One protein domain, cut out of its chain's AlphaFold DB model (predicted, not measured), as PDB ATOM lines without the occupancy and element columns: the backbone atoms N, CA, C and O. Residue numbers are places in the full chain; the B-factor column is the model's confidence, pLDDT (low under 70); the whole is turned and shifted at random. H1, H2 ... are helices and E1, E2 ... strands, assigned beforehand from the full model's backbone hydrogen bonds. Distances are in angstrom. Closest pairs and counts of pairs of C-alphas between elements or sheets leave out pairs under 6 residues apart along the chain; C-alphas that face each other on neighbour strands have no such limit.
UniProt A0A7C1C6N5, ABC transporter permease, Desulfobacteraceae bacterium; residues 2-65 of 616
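AT A GLANCE: This is residues 2 to 65 of the 616 residues of the protein "ABC transporter permease" of Desulfobacteraceae bacterium (UniProt A0A7C1C6N5). Three two-stranded hairpins make a flat, loose fork: E1-E2 and E5-E6 extend the same way along the longest axis with a gap between them, while E3-E4, placed between them across the width, extends the other way. The short helix H1 lies near E4, and the short helix H2 is near the middle, where E4 leads on to E5. The printed part has 64 residues with two named helices and six named strands, in the order H1, E1, E2, E3, E4, H2, E5, E6. The strands form three separate antiparallel sheets of two, E1 - E2, E3 - E4 and E5 - E6, and the class is mixed, helices and strands. The whole is loose, with a radius of gyration of the C-alphas of 15.2 A, and spans 47 by 27 by 10 A.

IN THESE COORDINATES: H1 is residues 2 to 6, with C-alpha 2 at (138.449, 166.072, 189.832). E1 is residues 11 to 16, 16.0 A long from first to last C-alpha, and E2 is residues 21 to 26, 15.7 A. E3 is residues 30 to 34, 13.4 A, with C-alpha 34 at (145.964, 173.217, 178.348). E4 is residues 37 to 41, 13.8 A. H2 is residues 43 to 46, 5.3 A. E5 is residues 47 to 51, 13.2 A, and E6 is residues 57 to 61, 13.3 A, ending at C-alpha 61 at (153.126, 180.042, 200.663).

HOW THE PARTS SIT: The closest C-alphas of H1 and E4 are those of Tyr 6 and Val 40, 7.2 A apart. H1 and E3 are only just apart, with closest C-alphas at 8.0 A. E1 and E2 are an antiparallel hairpin, at 153 degrees between directions, with N 13 and O 24 at 2.8 A, within hydrogen-bond range. E2 and E3 are apart. E3 and E4 are an antiparallel hairpin at 167 degrees, with N 32 and O 39 at 2.8 A. The closest C-alphas of E1 and H2 are those of Val 11 and Phe 43, 7.5 A apart. E5 and E6 are an antiparallel hairpin at 157 degrees, with N 50 and O 58 at 2.8 A. E1 and E2 are both apart from E5 and E6. In H1 the O i to N i+4 pair is within hydrogen-bond range; H2 is too short for such a pair, but its one O i to N i+3 pair is within range.

THE WHOLE: The two C-alphas farthest apart are those of Tyr 19 and Gly 35, 48.5 A. Residues 16 to 21 stand free. The links between named elements are tight, and the printed part has no cut. The mean pLDDT of the printed part is 77.1; the model's confidence is under 70 at residues 16 to 20 and 50 to 57.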
ATOM      1  N   ALA A   2     137.104 165.662 189.391       78.31
ATOM      2  CA  ALA A   2     138.449 166.072 189.832       78.31
ATOM      3  C   ALA A   2     139.402 164.930 190.265       78.31
ATOM      4  O   ALA A   2     140.547 164.875 189.827       78.31
ATOM      5  N   ASN A   3     138.924 163.977 191.073       83.19
ATOM      6  CA  ASN A   3     139.713 162.809 191.493       83.19
ATOM      7  C   ASN A   3     139.915 161.774 190.365       83.19
ATOM      8  O   ASN A   3     140.997 161.223 190.214       83.19
ATOM      9  N   ARG A   4     138.881 161.511 189.552       82.19
ATOM     10  CA  ARG A   4     138.931 160.477 188.500       82.19
ATOM     11  C   ARG A   4     139.751 160.912 187.285       82.19
ATOM     12  O   ARG A   4     140.407 160.070 186.691       82.19
ATOM     13  N   GLU A   5     139.691 162.192 186.926       81.94
ATOM     14  CA  GLU A   5     140.343 162.730 185.727       81.94
ATOM     15  C   GLU A   5     141.732 163.313 186.027       81.94
ATOM     16  O   GLU A   5     142.651 163.121 185.239       81.94
ATOM     17  N   TYR A   6     141.909 163.963 187.185       83.56
ATOM     18  CA  TYR A   6     143.142 164.695 187.519       83.56
ATOM     19  C   TYR A   6     143.843 164.183 188.785       83.56
ATOM     20  O   TYR A   6     144.809 164.786 189.244       83.56
ATOM     21  N   GLY A   7     143.353 163.102 189.404       84.44
ATOM     22  CA  GLY A   7     143.955 162.535 190.618       84.44
ATOM     23  C   GLY A   7     143.863 163.433 191.858       84.44
ATOM     24  O   GLY A   7     144.543 163.169 192.849       84.44
ATOM     25  N   ILE A   8     143.031 164.480 191.825       88.75
ATOM     26  CA  ILE A   8     142.877 165.441 192.922       88.75
ATOM     27  C   ILE A   8     142.171 164.769 194.101       88.75
ATOM     28  O   ILE A   8     140.981 164.440 194.039       88.75
ATOM     29  N   LYS A   9     142.910 164.589 195.198       86.00
ATOM     30  CA  LYS A   9     142.424 164.007 196.452       86.00
ATOM     31  C   LYS A   9     142.380 165.073 197.551       86.00
ATOM     32  O   LYS A   9     143.183 166.007 197.515       86.00
ATOM     33  N   PRO A  10     141.441 164.966 198.505       84.38
ATOM     34  CA  PRO A  10     141.452 165.836 199.667       84.38
ATOM     35  C   PRO A  10     142.642 165.483 200.564       84.38
ATOM     36  O   PRO A  10     143.007 164.312 200.691       84.38
ATOM     37  N   VAL A  11     143.231 166.500 201.182       81.69
ATOM     38  CA  VAL A  11     144.283 166.362 202.189       81.69
ATOM     39  C   VAL A  11     143.609 166.353 203.567       81.69
ATOM     40  O   VAL A  11     142.808 167.252 203.844       81.69
ATOM     41  N   PRO A  12     143.867 165.342 204.414       81.38
ATOM     42  CA  PRO A  12     143.354 165.318 205.777       81.38
ATOM     43  C   PRO A  12     144.139 166.299 206.655       81.38
ATOM     44  O   PRO A  12     145.365 166.246 206.716       81.38
ATOM     45  N   PHE A  13     143.424 167.172 207.357       75.75
ATOM     46  CA  PHE A  13     143.965 168.096 208.347       75.75
ATOM     47  C   PHE A  13     143.482 167.693 209.732       75.75
ATOM     48  O   PHE A  13     142.279 167.654 209.981       75.75
ATOM     49  N   GLU A  14     144.410 167.430 210.644       71.62
ATOM     50  CA  GLU A  14     144.090 167.295 212.062       71.62
ATOM     51  C   GLU A  14     143.981 168.685 212.689       71.62
ATOM     52  O   GLU A  14     144.942 169.456 212.716       71.62
ATOM     53  N   VAL A  15     142.791 169.016 213.183       70.75
ATOM     54  CA  VAL A  15     142.518 170.263 213.894       70.75
ATOM     55  C   VAL A  15     142.297 169.925 215.361       70.75
ATOM     56  O   VAL A  15     141.291 169.314 215.718       70.75
ATOM     57  N   ALA A  16     143.240 170.338 216.206       63.59
ATOM     58  CA  ALA A  16     143.148 170.202 217.655       63.59
ATOM     59  C   ALA A  16     142.727 171.537 218.290       63.59
ATOM     60  O   ALA A  16     143.487 172.508 218.302       63.59
ATOM     61  N   GLY A  17     141.502 171.587 218.813       67.00
ATOM     62  CA  GLY A  17     141.026 172.634 219.713       67.00
ATOM     63  C   GLY A  17     141.316 172.292 221.179       67.00
ATOM     64  O   GLY A  17     141.785 171.204 221.500       67.00
ATOM     65  N   ARG A  18     140.994 173.202 222.111       69.75
ATOM     66  CA  ARG A  18     141.182 172.954 223.560       69.75
ATOM     67  C   ARG A  18     140.376 171.764 224.104       69.75
ATOM     68  O   ARG A  18     140.724 171.269 225.169       69.75
ATOM     69  N   TYR A  19     139.325 171.332 223.405       66.56
ATOM     70  CA  TYR A  19     138.377 170.317 223.884       66.56
ATOM     71  C   TYR A  19     138.055 169.215 222.860       66.56
ATOM     72  O   TYR A  19     137.306 168.303 223.189       66.56
ATOM     73  N   GLU A  20     138.607 169.267 221.641       64.50
ATOM     74  CA  GLU A  20     138.301 168.297 220.581       64.50
ATOM     75  C   GLU A  20     139.452 168.196 219.571       64.50
ATOM     76  O   GLU A  20     140.088 169.202 219.248       64.50
ATOM     77  N   SER A  21     139.706 166.988 219.067       70.19
ATOM     78  CA  SER A  21     140.563 166.736 217.905       70.19
ATOM     79  C   SER A  21     139.687 166.178 216.790       70.19
ATOM     80  O   SER A  21     139.013 165.168 216.990       70.19
ATOM     81  N   SER A  22     139.665 166.840 215.635       79.19
ATOM     82  CA  SER A  22     138.869 166.425 214.476       79.19
ATOM     83  C   SER A  22     139.735 166.361 213.221       79.19
ATOM     84  O   SER A  22     140.692 167.122 213.077       79.19
ATOM     85  N   VAL A  23     139.409 165.445 212.307       80.88
ATOM     86  CA  VAL A  23     140.067 165.344 210.997       80.88
ATOM     87  C   VAL A  23     139.158 165.976 209.952       80.88
ATOM     88  O   VAL A  23     138.070 165.470 209.681       80.88
ATOM     89  N   ILE A  24     139.608 167.070 209.344       82.50
ATOM     90  CA  ILE A  24     138.896 167.763 208.272       82.50
ATOM     91  C   ILE A  24     139.600 167.468 206.952       82.50
ATOM     92  O   ILE A  24     140.770 167.783 206.769       82.50
ATOM     93  N   ASN A  25     138.878 166.888 205.999       82.75
ATOM     94  CA  ASN A  25     139.379 166.680 204.645       82.75
ATOM     95  C   ASN A  25     139.165 167.954 203.820       82.75
ATOM     96  O   ASN A  25     138.021 168.339 203.586       82.75
ATOM     97  N   SER A  26     140.241 168.592 203.355       81.75
ATOM     98  CA  SER A  26     140.151 169.797 202.523       81.75
ATOM     99  C   SER A  26     140.901 169.636 201.203       81.75
ATOM    100  O   SER A  26     141.950 168.998 201.121       81.75
ATOM    101  N   TYR A  27     140.341 170.203 200.137       83.69
ATOM    102  CA  TYR A  27     140.983 170.241 198.831       83.69
ATOM    103  C   TYR A  27     141.853 171.488 198.737       83.69
ATOM    104  O   TYR A  27     141.345 172.603 198.679       83.69
ATOM    105  N   PHE A  28     143.163 171.285 198.663       84.75
ATOM    106  CA  PHE A  28     144.125 172.361 198.467       84.75
ATOM    107  C   PHE A  28     144.994 172.037 197.252       84.75
ATOM    108  O   PHE A  28     146.062 171.447 197.379       84.75
ATOM    109  N   ASN A  29     144.463 172.325 196.060       88.94
ATOM    110  CA  ASN A  29     145.120 172.006 194.796       88.94
ATOM    111  C   ASN A  29     144.882 173.103 193.747       88.94
ATOM    112  O   ASN A  29     143.789 173.666 193.683       88.94
ATOM    113  N   ILE A  30     145.864 173.343 192.879       89.25
ATOM    114  CA  ILE A  30     145.736 174.171 191.672       89.25
ATOM    115  C   ILE A  30     145.914 173.267 190.451       89.25
ATOM    116  O   ILE A  30     146.975 172.678 190.259       89.25
ATOM    117  N   LEU A  31     144.884 173.168 189.610       91.25
ATOM    118  CA  LEU A  31     144.945 172.464 188.327       91.25
ATOM    119  C   LEU A  31     145.296 173.455 187.213       91.25
ATOM    120  O   LEU A  31     144.545 174.390 186.946       91.25
ATOM    121  N   VAL A  32     146.403 173.208 186.518       89.75
ATOM    122  CA  VAL A  32     146.781 173.903 185.284       89.75
ATOM    123  C   VAL A  32     146.532 172.948 184.119       89.75
ATOM    124  O   VAL A  32     147.161 171.897 184.051       89.75
ATOM    125  N   LYS A  33     145.622 173.294 183.202       88.31
ATOM    126  CA  LYS A  33     145.251 172.468 182.040       88.31
ATOM    127  C   LYS A  33     145.367 173.274 180.746       88.31
ATOM    128  O   LYS A  33     144.941 174.425 180.698       88.31
ATOM    129  N   TYR A  34     145.916 172.664 179.700       83.00
ATOM    130  CA  TYR A  34     145.964 173.217 178.348       83.00
ATOM    131  C   TYR A  34     145.831 172.069 177.344       83.00
ATOM    132  O   TYR A  34     146.696 171.197 177.267       83.00
ATOM    133  N   GLY A  35     144.722 172.054 176.600       79.94
ATOM    134  CA  GLY A  35     144.369 170.927 175.736       79.94
ATOM    135  C   GLY A  35     144.140 169.639 176.535       79.94
ATOM    136  O   GLY A  35     143.337 169.613 177.472       79.94
ATOM    137  N   ASP A  36     144.848 168.580 176.151       77.38
ATOM    138  CA  ASP A  36     144.845 167.265 176.804       77.38
ATOM    139  C   ASP A  36     145.866 167.153 177.953       77.38
ATOM    140  O   ASP A  36     145.804 166.223 178.758       77.38
ATOM    141  N   GLN A  37     146.784 168.114 178.064       81.12
ATOM    142  CA  GLN A  37     147.806 168.136 179.100       81.12
ATOM    143  C   GLN A  37     147.292 168.827 180.362       81.12
ATOM    144  O   GLN A  37     146.575 169.832 180.309       81.12
ATOM    145  N   HIS A  38     147.724 168.325 181.517       87.25
ATOM    146  CA  HIS A  38     147.460 168.966 182.796       87.25
ATOM    147  C   HIS A  38     148.566 168.711 183.822       87.25
ATOM    148  O   HIS A  38     149.299 167.726 183.747       87.25
ATOM    149  N   VAL A  39     148.665 169.609 184.800       87.94
ATOM    150  CA  VAL A  39     149.493 169.481 186.003       87.94
ATOM    151  C   VAL A  39     148.658 169.923 187.197       87.94
ATOM    152  O   VAL A  39     147.948 170.924 187.122       87.94
ATOM    153  N   VAL A  40     148.748 169.179 188.295       89.44
ATOM    154  CA  VAL A  40     148.124 169.526 189.574       89.44
ATOM    155  C   VAL A  40     149.230 169.889 190.555       89.44
ATOM    156  O   VAL A  40     150.141 169.091 190.756       89.44
ATOM    157  N   LEU A  41     149.140 171.079 191.143       87.06
ATOM    158  CA  LEU A  41     149.944 171.502 192.288       87.06
ATOM    159  C   LEU A  41     149.142 171.237 193.558       87.06
ATOM    160  O   LEU A  41     148.010 171.713 193.651       87.06
ATOM    161  N   GLY A  42     149.694 170.479 194.498       85.75
ATOM    162  CA  GLY A  42     149.031 170.107 195.748       85.75
ATOM    163  C   GLY A  42     149.525 170.889 196.963       85.75
ATOM    164  O   GLY A  42     150.340 171.802 196.857       85.75
ATOM    165  N   PHE A  43     149.045 170.505 198.147       80.19
ATOM    166  CA  PHE A  43     149.421 171.136 199.417       80.19
ATOM    167  C   PHE A  43     150.939 171.186 199.642       80.19
ATOM    168  O   PHE A  43     151.463 172.255 199.947       80.19
ATOM    169  N   ASP A  44     151.636 170.074 199.403       74.06
ATOM    170  CA  ASP A  44     153.091 169.972 199.587       74.06
ATOM    171  C   ASP A  44     153.894 170.842 198.604       74.06
ATOM    172  O   ASP A  44     155.034 171.202 198.887       74.06
ATOM    173  N   ASP A  45     153.313 171.195 197.451       74.00
ATOM    174  CA  ASP A  45     153.959 172.078 196.473       74.00
ATOM    175  C   ASP A  45     153.779 173.555 196.858       74.00
ATOM    176  O   ASP A  45     154.675 174.383 196.684       74.00
ATOM    177  N   LEU A  46     152.595 173.887 197.376       80.06
ATOM    178  CA  LEU A  46     152.129 175.259 197.567       80.06
ATOM    179  C   LEU A  46     152.495 175.843 198.937       80.06
ATOM    180  O   LEU A  46     152.518 177.068 199.082       80.06
ATOM    181  N   ILE A  47     152.757 175.000 199.938       75.88
ATOM    182  CA  ILE A  47     152.920 175.407 201.337       75.88
ATOM    183  C   ILE A  47     154.285 174.974 201.885       75.88
ATOM    184  O   ILE A  47     154.648 173.805 201.828       75.88
ATOM    185  N   ASP A  48     155.015 175.922 202.477       73.50
ATOM    186  CA  ASP A  48     156.226 175.682 203.269       73.50
ATOM    187  C   ASP A  48     155.886 175.801 204.763       73.50
ATOM    188  O   ASP A  48     155.353 176.820 205.219       73.50
ATOM    189  N   VAL A  49     156.181 174.754 205.535       72.25
ATOM    190  CA  VAL A  49     155.912 174.686 206.977       72.25
ATOM    191  C   VAL A  49     157.236 174.666 207.729       72.25
ATOM    192  O   VAL A  49     157.940 173.657 207.766       72.25
ATOM    193  N   ARG A  50     157.569 175.776 208.393       64.44
ATOM    194  CA  ARG A  50     158.810 175.918 209.165       64.44
ATOM    195  C   ARG A  50     158.537 175.875 210.656       64.44
ATOM    196  O   ARG A  50     157.688 176.599 211.169       64.44
ATOM    197  N   ARG A  51     159.321 175.088 211.390       56.25
ATOM    198  CA  ARG A  51     159.334 175.136 212.857       56.25
ATOM    199  C   ARG A  51     160.346 176.187 213.305       56.25
ATOM    200  O   ARG A  51     161.535 176.061 213.017       56.25
ATOM    201  N   ARG A  52     159.892 177.240 213.982       61.34
ATOM    202  CA  ARG A  52     160.780 178.230 214.603       61.34
ATOM    203  C   ARG A  52     161.463 177.618 215.829       61.34
ATOM    204  O   ARG A  52     160.936 176.699 216.453       61.34
ATOM    205  N   GLY A  53     162.628 178.159 216.192       48.31
ATOM    206  CA  GLY A  53     163.400 177.711 217.360       48.31
ATOM    207  C   GLY A  53     162.675 177.877 218.705       48.31
ATOM    208  O   GLY A  53     163.075 177.265 219.685       48.31
ATOM    209  N   ASP A  54     161.588 178.652 218.743       67.25
ATOM    210  CA  ASP A  54     160.688 178.806 219.894       67.25
ATOM    211  C   ASP A  54     159.529 177.783 219.911       67.25
ATOM    212  O   ASP A  54     158.614 177.890 220.724       67.25
ATOM    213  N   GLY A  55     159.540 176.806 218.997       64.06
ATOM    214  CA  GLY A  55     158.521 175.764 218.880       64.06
ATOM    215  C   GLY A  55     157.267 176.168 218.096       64.06
ATOM    216  O   GLY A  55     156.437 175.299 217.822       64.06
ATOM    217  N   ARG A  56     157.121 177.436 217.682       66.50
ATOM    218  CA  ARG A  56     155.988 177.874 216.850       66.50
ATOM    219  C   ARG A  56     156.127 177.373 215.414       66.50
ATOM    220  O   ARG A  56     157.228 177.289 214.872       66.50
ATOM    221  N   ILE A  57     154.997 177.070 214.786       69.50
ATOM    222  CA  ILE A  57     154.925 176.678 213.376       69.50
ATOM    223  C   ILE A  57     154.616 177.932 212.550       69.50
ATOM    224  O   ILE A  57     153.657 178.645 212.831       69.50
ATOM    225  N   ASP A  58     155.455 178.215 211.560       71.75
ATOM    226  CA  ASP A  58     155.299 179.289 210.583       71.75
ATOM    227  C   ASP A  58     154.919 178.644 209.248       71.75
ATOM    228  O   ASP A  58     155.715 177.910 208.663       71.75
ATOM    229  N   VAL A  59     153.682 178.866 208.811       72.75
ATOM    230  CA  VAL A  59     153.146 178.337 207.555       72.75
ATOM    231  C   VAL A  59     153.149 179.466 206.541       72.75
ATOM    232  O   VAL A  59     152.560 180.522 206.784       72.75
ATOM    233  N   ARG A  60     153.808 179.260 205.405       76.75
ATOM    234  CA  ARG A  60     153.895 180.254 204.336       76.75
ATOM    235  C   ARG A  60     153.555 179.619 203.004       76.75
ATOM    236  O   ARG A  60     153.709 178.417 202.821       76.75
ATOM    237  N   LEU A  61     153.126 180.449 202.060       70.25
ATOM    238  CA  LEU A  61     153.126 180.042 200.663       70.25
ATOM    239  C   LEU A  61     154.580 179.842 200.228       70.25
ATOM    240  O   LEU A  61     155.442 180.672 200.529       70.25
ATOM    241  N   ASN A  62     154.834 178.740 199.530       71.19
ATOM    242  CA  ASN A  62     156.096 178.504 198.843       71.19
ATOM    243  C   ASN A  62     156.248 179.508 197.673       71.19
ATOM    244  O   ASN A  62     155.471 180.461 197.549       71.19
ATOM    245  N   ASN A  63     157.236 179.337 196.792       73.31
ATOM    246  CA  ASN A  63     157.420 180.192 195.615       73.31
ATOM    247  C   ASN A  63     156.332 179.955 194.540       73.31
ATOM    248  O   ASN A  63     156.607 179.481 193.439       73.31
ATOM    249  N   LEU A  64     155.088 180.321 194.863       77.56
ATOM    250  CA  LEU A  64     153.890 180.091 194.058       77.56
ATOM    251  C   LEU A  64     154.018 180.653 192.641       77.56
ATOM    252  O   LEU A  64     153.581 180.020 191.685       77.56
ATOM    253  N   GLU A  65     154.628 181.832 192.497       78.25
ATOM    254  CA  GLU A  65     154.859 182.455 191.192       78.25
ATOM    255  C   GLU A  65     155.746 181.566 190.311       78.25
ATOM    256  O   GLU A  65     155.425 181.319 189.145       78.25
TER     257      GLU A  65